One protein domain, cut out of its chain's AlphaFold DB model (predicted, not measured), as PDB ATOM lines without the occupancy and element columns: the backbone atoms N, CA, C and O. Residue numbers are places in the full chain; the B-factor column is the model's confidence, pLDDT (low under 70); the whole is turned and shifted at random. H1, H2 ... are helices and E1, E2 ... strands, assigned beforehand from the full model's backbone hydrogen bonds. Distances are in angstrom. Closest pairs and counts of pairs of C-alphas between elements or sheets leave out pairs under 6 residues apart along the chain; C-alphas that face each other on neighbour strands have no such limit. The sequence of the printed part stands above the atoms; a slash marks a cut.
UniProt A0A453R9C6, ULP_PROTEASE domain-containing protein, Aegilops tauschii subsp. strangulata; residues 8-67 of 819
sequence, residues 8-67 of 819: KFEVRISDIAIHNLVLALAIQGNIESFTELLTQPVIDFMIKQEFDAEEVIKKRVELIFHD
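Overview. This is residues 8 to 67 of the 819 residues of the protein "ULP_PROTEASE domain-containing protein" of Aegilops tauschii subsp. strangulata (UniProt A0A453R9C6). The long helix H3 packs on E2 of the parallel pair E1 and E2; the helical hairpin H1 and H2 lies at one end, short H4 at the other. The printed part has 60 residues with four named helices and two strands, class mixed, in the order E1 H1 H2 H3 H4 E2. Spanning 33 by 20 by 15 A, it is only just compact, close to loose, radius of gyration of the C-alphas 12.3 A.

Along the chain. Find E1, residues 8 to 12, from (129.688, 124.909, 154.524). Then come H1, 13 to 19, H2, 21 to 29, H3, 31 to 48, 25.1 A long, H4, 54 to 57, and E2, 61 to 66, ending at (119.219, 128.437, 160.037).

Arrangement. In this strand-helix-strand unit, parallel strands with helices between, N 9 of E1 and O 62 of E2 are within hydrogen-bond range, 2.9 A. The closest C-alphas of H3 and E2, Thr 35 and Leu 63, are 6.2 A apart. H1 touches H2, closest C-alphas 17 and 24, 5.1 A. Every O i to N i+4 pair is within range in H2, 12 of 14 in H3, 2 of 3 in H1.

Size, cuts and confidence. The links are tight, without cut; pLDDT is under 70 at residues 17 to 26 and 28 to 29.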
ATOM      1  N   LYS A   8     130.855 124.486 153.741       79.50
ATOM      2  CA  LYS A   8     129.688 124.909 154.524       79.50
ATOM      3  C   LYS A   8     128.501 125.193 153.601       79.50
ATOM      4  O   LYS A   8     128.626 126.010 152.690       79.50
ATOM      5  N   PHE A   9     127.362 124.566 153.871       80.31
ATOM      6  CA  PHE A   9     126.086 124.842 153.211       80.31
ATOM      7  C   PHE A   9     125.118 125.464 154.215       80.31
ATOM      8  O   PHE A   9     124.664 124.792 155.138       80.31
ATOM      9  N   GLU A  10     124.800 126.744 154.032       82.44
ATOM     10  CA  GLU A  10     123.779 127.438 154.821       82.44
ATOM     11  C   GLU A  10     122.388 127.040 154.305       82.44
ATOM     12  O   GLU A  10     122.021 127.333 153.166       82.44
ATOM     13  N   VAL A  11     121.620 126.331 155.133       80.75
ATOM     14  CA  VAL A  11     120.301 125.786 154.797       80.75
ATOM     15  C   VAL A  11     119.236 126.533 155.593       80.75
ATOM     16  O   VAL A  11     119.022 126.281 156.779       80.75
ATOM     17  N   ARG A  12     118.557 127.479 154.944       83.44
ATOM     18  CA  ARG A  12     117.467 128.243 155.560       83.44
ATOM     19  C   ARG A  12     116.188 127.416 155.586       83.44
ATOM     20  O   ARG A  12     115.722 126.949 154.545       83.44
ATOM     21  N   ILE A  13     115.601 127.244 156.767       77.19
ATOM     22  CA  ILE A  13     114.355 126.482 156.921       77.19
ATOM     23  C   ILE A  13     113.189 127.231 156.244       77.19
ATOM     24  O   ILE A  13     112.281 126.588 155.713       77.19
ATOM     25  N   SER A  14     113.252 128.565 156.158       70.19
ATOM     26  CA  SER A  14     112.300 129.385 155.398       70.19
ATOM     27  C   SER A  14     112.267 129.057 153.897       70.19
ATOM     28  O   SER A  14     111.178 128.939 153.336       70.19
ATOM     29  N   ASP A  15     113.419 128.822 153.255       75.25
ATOM     30  CA  ASP A  15     113.487 128.453 151.831       75.25
ATOM     31  C   ASP A  15     112.885 127.063 151.585       75.25
ATOM     32  O   ASP A  15     112.147 126.859 150.619       75.25
ATOM     33  N   ILE A  16     113.129 126.106 152.489       73.12
ATOM     34  CA  ILE A  16     112.494 124.781 152.425       73.12
ATOM     35  C   ILE A  16     110.975 124.920 152.583       73.12
ATOM     36  O   ILE A  16     110.222 124.273 151.853       73.12
ATOM     37  N   ALA A  17     110.502 125.799 153.473       61.84
ATOM     38  CA  ALA A  17     109.078 125.990 153.737       61.84
ATOM     39  C   ALA A  17     108.281 126.522 152.531       61.84
ATOM     40  O   ALA A  17     107.083 126.245 152.440       61.84
ATOM     41  N   ILE A  18     108.928 127.221 151.588       53.88
ATOM     42  CA  ILE A  18     108.322 127.671 150.319       53.88
ATOM     43  C   ILE A  18     107.920 126.478 149.432       53.88
ATOM     44  O   ILE A  18     106.928 126.557 148.706       53.88
ATOM     45  N   HIS A  19     108.667 125.371 149.493       51.81
ATOM     46  CA  HIS A  19     108.506 124.221 148.596       51.81
ATOM     47  C   HIS A  19     107.934 122.972 149.279       51.81
ATOM     48  O   HIS A  19     107.163 122.234 148.668       51.81
ATOM     49  N   ASN A  20     108.287 122.728 150.542       54.69
ATOM     50  CA  ASN A  20     107.774 121.632 151.354       54.69
ATOM     51  C   ASN A  20     107.711 122.058 152.831       54.69
ATOM     52  O   ASN A  20     108.636 121.832 153.614       54.69
ATOM     53  N   LEU A  21     106.583 122.663 153.211       57.19
ATOM     54  CA  LEU A  21     106.341 123.120 154.579       57.19
ATOM     55  C   LEU A  21     106.481 121.987 155.606       57.19
ATOM     56  O   LEU A  21     107.073 122.211 156.653       57.19
ATOM     57  N   VAL A  22     105.992 120.773 155.315       51.31
ATOM     58  CA  VAL A  22     106.044 119.635 156.255       51.31
ATOM     59  C   VAL A  22     107.491 119.237 156.559       51.31
ATOM     60  O   VAL A  22     107.848 119.080 157.725       51.31
ATOM     61  N   LEU A  23     108.344 119.161 155.532       66.50
ATOM     62  CA  LEU A  23     109.777 118.910 155.695       66.50
ATOM     63  C   LEU A  23     110.459 120.027 156.500       66.50
ATOM     64  O   LEU A  23     111.241 119.732 157.398       66.50
ATOM     65  N   ALA A  24     110.119 121.294 156.248       68.06
ATOM     66  CA  ALA A  24     110.628 122.417 157.035       68.06
ATOM     67  C   ALA A  24     110.211 122.339 158.520       68.06
ATOM     68  O   ALA A  24     111.009 122.669 159.397       68.06
ATOM     69  N   LEU A  25     108.996 121.854 158.823       56.41
ATOM     70  CA  LEU A  25     108.549 121.644 160.206       56.41
ATOM     71  C   LEU A  25     109.356 120.527 160.886       56.41
ATOM     72  O   LEU A  25     109.755 120.672 162.040       56.41
ATOM     73  N   ALA A  26     109.590 119.423 160.170       59.19
ATOM     74  CA  ALA A  26     110.316 118.262 160.674       59.19
ATOM     75  C   ALA A  26     111.799 118.574 160.933       59.19
ATOM     76  O   ALA A  26     112.315 118.226 161.994       59.19
ATOM     77  N   ILE A  27     112.449 119.294 160.011       71.00
ATOM     78  CA  ILE A  27     113.828 119.772 160.167       71.00
ATOM     79  C   ILE A  27     113.937 120.689 161.385       71.00
ATOM     80  O   ILE A  27     114.798 120.457 162.223       71.00
ATOM     81  N   GLN A  28     113.050 121.680 161.546       68.19
ATOM     82  CA  GLN A  28     113.093 122.569 162.716       68.19
ATOM     83  C   GLN A  28     112.923 121.803 164.038       68.19
ATOM     84  O   GLN A  28     113.602 122.095 165.018       68.19
ATOM     85  N   GLY A  29     112.022 120.815 164.069       56.50
ATOM     86  CA  GLY A  29     111.759 120.008 165.261       56.50
ATOM     87  C   GLY A  29     112.911 119.086 165.675       56.50
ATOM     88  O   GLY A  29     112.938 118.656 166.826       56.50
ATOM     89  N   ASN A  30     113.846 118.776 164.770       71.19
ATOM     90  CA  ASN A  30     115.030 117.965 165.054       71.19
ATOM     91  C   ASN A  30     116.176 118.275 164.066       71.19
ATOM     92  O   ASN A  30     116.512 117.467 163.196       71.19
ATOM     93  N   ILE A  31     116.774 119.462 164.206       75.00
ATOM     94  CA  ILE A  31     117.842 119.941 163.312       75.00
ATOM     95  C   ILE A  31     119.052 118.994 163.320       75.00
ATOM     96  O   ILE A  31     119.668 118.781 162.278       75.00
ATOM     97  N   GLU A  32     119.379 118.403 164.468       70.75
ATOM     98  CA  GLU A  32     120.566 117.562 164.647       70.75
ATOM     99  C   GLU A  32     120.453 116.248 163.852       70.75
ATOM    100  O   GLU A  32     121.277 115.998 162.972       70.75
ATOM    101  N   SER A  33     119.375 115.469 164.017       70.12
ATOM    102  CA  SER A  33     119.190 114.248 163.212       70.12
ATOM    103  C   SER A  33     118.943 114.541 161.726       70.12
ATOM    104  O   SER A  33     119.360 113.761 160.872       70.12
ATOM    105  N   PHE A  34     118.294 115.661 161.376       73.44
ATOM    106  CA  PHE A  34     118.160 116.048 159.965       73.44
ATOM    107  C   PHE A  34     119.481 116.525 159.346       73.44
ATOM    108  O   PHE A  34     119.661 116.362 158.139       73.44
ATOM    109  N   THR A  35     120.427 117.028 160.142       75.88
ATOM    110  CA  THR A  35     121.789 117.334 159.684       75.88
ATOM    111  C   THR A  35     122.506 116.061 159.253       75.88
ATOM    112  O   THR A  35     123.035 116.016 158.143       75.88
ATOM    113  N   GLU A  36     122.454 114.996 160.055       71.62
ATOM    114  CA  GLU A  36     123.028 113.694 159.686       71.62
ATOM    115  C   GLU A  36     122.340 113.100 158.443       71.62
ATOM    116  O   GLU A  36     123.007 112.769 157.460       71.62
ATOM    117  N   LEU A  37     121.000 113.046 158.439       75.31
ATOM    118  CA  LEU A  37     120.206 112.469 157.344       75.31
ATOM    119  C   LEU A  37     120.375 113.192 155.999       75.31
ATOM    120  O   LEU A  37     120.308 112.545 154.956       75.31
ATOM    121  N   LEU A  38     120.567 114.516 155.999       74.38
ATOM    122  CA  LEU A  38     120.705 115.312 154.772       74.38
ATOM    123  C   LEU A  38     122.166 115.493 154.333       74.38
ATOM    124  O   LEU A  38     122.406 115.790 153.161       74.38
ATOM    125  N   THR A  39     123.144 115.252 155.212       81.69
ATOM    126  CA  THR A  39     124.571 115.339 154.860       81.69
ATOM    127  C   THR A  39     124.950 114.317 153.787       81.69
ATOM    128  O   THR A  39     125.606 114.690 152.815       81.69
ATOM    129  N   GLN A  40     124.501 113.058 153.889       81.69
ATOM    130  CA  GLN A  40     124.851 112.040 152.888       81.69
ATOM    131  C   GLN A  40     124.253 112.333 151.490       81.69
ATOM    132  O   GLN A  40     125.032 112.363 150.540       81.69
ATOM    133  N   PRO A  41     122.957 112.679 151.324       82.19
ATOM    134  CA  PRO A  41     122.418 113.131 150.035       82.19
ATOM    135  C   PRO A  41     123.141 114.340 149.418       82.19
ATOM    136  O   PRO A  41     123.271 114.414 148.195       82.19
ATOM    137  N   VAL A  42     123.632 115.285 150.233       81.62
ATOM    138  CA  VAL A  42     124.431 116.425 149.741       81.62
ATOM    139  C   VAL A  42     125.826 115.973 149.295       81.62
ATOM    140  O   VAL A  42     126.282 116.392 148.231       81.62
ATOM    141  N   ILE A  43     126.477 115.072 150.039       82.38
ATOM    142  CA  ILE A  43     127.737 114.428 149.632       82.38
ATOM    143  C   ILE A  43     127.553 113.681 148.301       82.38
ATOM    144  O   ILE A  43     128.328 113.902 147.371       82.38
ATOM    145  N   ASP A  44     126.506 112.863 148.172       83.50
ATOM    146  CA  ASP A  44     126.205 112.085 146.963       83.50
ATOM    147  C   ASP A  44     125.938 112.994 145.755       83.50
ATOM    148  O   ASP A  44     126.421 112.732 144.649       83.50
ATOM    149  N   PHE A  45     125.223 114.106 145.960       85.12
ATOM    150  CA  PHE A  45     125.025 115.132 144.937       85.12
ATOM    151  C   PHE A  45     126.349 115.791 144.523       85.12
ATOM    152  O   PHE A  45     126.622 115.894 143.329       85.12
ATOM    153  N   MET A  46     127.201 116.191 145.472       83.06
ATOM    154  CA  MET A  46     128.503 116.801 145.171       83.06
ATOM    155  C   MET A  46     129.445 115.852 144.422       83.06
ATOM    156  O   MET A  46     130.138 116.293 143.506       83.06
ATOM    157  N   ILE A  47     129.448 114.559 144.768       84.56
ATOM    158  CA  ILE A  47     130.199 113.516 144.050       84.56
ATOM    159  C   ILE A  47     129.650 113.370 142.624       84.56
ATOM    160  O   ILE A  47     130.409 113.435 141.660       84.56
ATOM    161  N   LYS A  48     128.324 113.263 142.468       87.31
ATOM    162  CA  LYS A  48     127.639 113.174 141.165       87.31
ATOM    163  C   LYS A  48     127.799 114.430 140.294       87.31
ATOM    164  O   LYS A  48     127.524 114.385 139.097       87.31
ATOM    165  N   GLN A  49     128.190 115.561 140.873       87.12
ATOM    166  CA  GLN A  49     128.486 116.812 140.168       87.12
ATOM    167  C   GLN A  49     129.994 117.134 140.134       87.12
ATOM    168  O   GLN A  49     130.363 118.257 139.805       87.12
ATOM    169  N   GLU A  50     130.852 116.154 140.447       86.00
ATOM    170  CA  GLU A  50     132.316 116.198 140.293       86.00
ATOM    171  C   GLU A  50     133.010 117.391 140.998       86.00
ATOM    172  O   GLU A  50     134.029 117.901 140.531       86.00
ATOM    173  N   PHE A  51     132.482 117.844 142.145       76.75
ATOM    174  CA  PHE A  51     132.974 119.047 142.849       76.75
ATOM    175  C   PHE A  51     134.415 118.935 143.388       76.75
ATOM    176  O   PHE A  51     135.152 119.922 143.388       76.75
ATOM    177  N   ASP A  52     134.796 117.766 143.904       81.06
ATOM    178  CA  ASP A  52     136.133 117.405 144.405       81.06
ATOM    179  C   ASP A  52     136.195 115.860 144.495       81.06
ATOM    180  O   ASP A  52     135.212 115.171 144.209       81.06
ATOM    181  N   ALA A  53     137.319 115.283 144.912       81.38
ATOM    182  CA  ALA A  53     137.407 113.850 145.173       81.38
ATOM    183  C   ALA A  53     136.499 113.429 146.349       81.38
ATOM    184  O   ALA A  53     136.447 114.095 147.383       81.38
ATOM    185  N   GLU A  54     135.845 112.271 146.233       81.81
ATOM    186  CA  GLU A  54     134.932 111.697 147.239       81.81
ATOM    187  C   GLU A  54     135.516 111.698 148.667       81.81
ATOM    188  O   GLU A  54     134.884 112.173 149.611       81.81
ATOM    189  N   GLU A  55     136.770 111.258 148.811       80.19
ATOM    190  CA  GLU A  55     137.505 111.213 150.082       80.19
ATOM    191  C   GLU A  55     137.809 112.591 150.700       80.19
ATOM    192  O   GLU A  55     138.197 112.666 151.873       80.19
ATOM    193  N   VAL A  56     137.653 113.665 149.918       79.75
ATOM    194  CA  VAL A  56     137.780 115.067 150.332       79.75
ATOM    195  C   VAL A  56     136.409 115.649 150.678       79.75
ATOM    196  O   VAL A  56     136.287 116.291 151.721       79.75
ATOM    197  N   ILE A  57     135.378 115.376 149.867       81.00
ATOM    198  CA  ILE A  57     133.983 115.783 150.116       81.00
ATOM    199  C   ILE A  57     133.501 115.209 151.458       81.00
ATOM    200  O   ILE A  57     133.132 115.968 152.357       81.00
ATOM    201  N   LYS A  58     133.619 113.885 151.650       79.19
ATOM    202  CA  LYS A  58     133.194 113.160 152.867       79.19
ATOM    203  C   LYS A  58     133.813 113.670 154.173       79.19
ATOM    204  O   LYS A  58     133.290 113.388 155.243       79.19
ATOM    205  N   LYS A  59     134.933 114.397 154.106       79.25
ATOM    206  CA  LYS A  59     135.666 114.919 155.275       79.25
ATOM    207  C   LYS A  59     135.571 116.441 155.416       79.25
ATOM    208  O   LYS A  59     136.331 117.022 156.192       79.25
ATOM    209  N   ARG A  60     134.715 117.102 154.624       82.62
ATOM    210  CA  ARG A  60     134.612 118.571 154.572       82.62
ATOM    211  C   ARG A  60     133.203 119.141 154.418       82.62
ATOM    212  O   ARG A  60     133.087 120.351 154.571       82.62
ATOM    213  N   VAL A  61     132.174 118.356 154.100       84.00
ATOM    214  CA  VAL A  61     130.788 118.862 154.065       84.00
ATOM    215  C   VAL A  61     130.280 119.136 155.482       84.00
ATOM    216  O   VAL A  61     130.457 118.320 156.381       84.00
ATOM    217  N   GLU A  62     129.646 120.293 155.661       83.75
ATOM    218  CA  GLU A  62     128.991 120.728 156.894       83.75
ATOM    219  C   GLU A  62     127.691 121.447 156.515       83.75
ATOM    220  O   GLU A  62     127.726 122.460 155.811       83.75
ATOM    221  N   LEU A  63     126.543 120.931 156.961       84.50
ATOM    222  CA  LEU A  63     125.261 121.620 156.803       84.50
ATOM    223  C   LEU A  63     125.017 122.510 158.023       84.50
ATOM    224  O   LEU A  63     125.128 122.057 159.160       84.50
ATOM    225  N   ILE A  64     124.668 123.771 157.788       82.38
ATOM    226  CA  ILE A  64     124.359 124.755 158.827       82.38
ATOM    227  C   ILE A  64     122.906 125.165 158.638       82.38
ATOM    228  O   ILE A  64     122.580 125.952 157.752       82.38
ATOM    229  N   PHE A  65     122.017 124.605 159.453       81.81
ATOM    230  CA  PHE A  65     120.602 124.950 159.403       81.81
ATOM    231  C   PHE A  65     120.342 126.261 160.138       81.81
ATOM    232  O   PHE A  65     120.679 126.415 161.312       81.81
ATOM    233  N   HIS A  66     119.694 127.194 159.449       79.75
ATOM    234  CA  HIS A  66     119.219 128.437 160.037       79.75
ATOM    235  C   HIS A  66     117.727 128.297 160.324       79.75
ATOM    236  O   HIS A  66     116.923 128.216 159.392       79.75
ATOM    237  N   ASP A  67     117.355 128.293 161.606       70.88
ATOM    238  CA  ASP A  67     115.957 128.446 162.008       70.88
ATOM    239  C   ASP A  67     115.527 129.912 161.871       70.88
ATOM    240  O   ASP A  67     115.482 130.687 162.825       70.88
TER     241      ASP A  67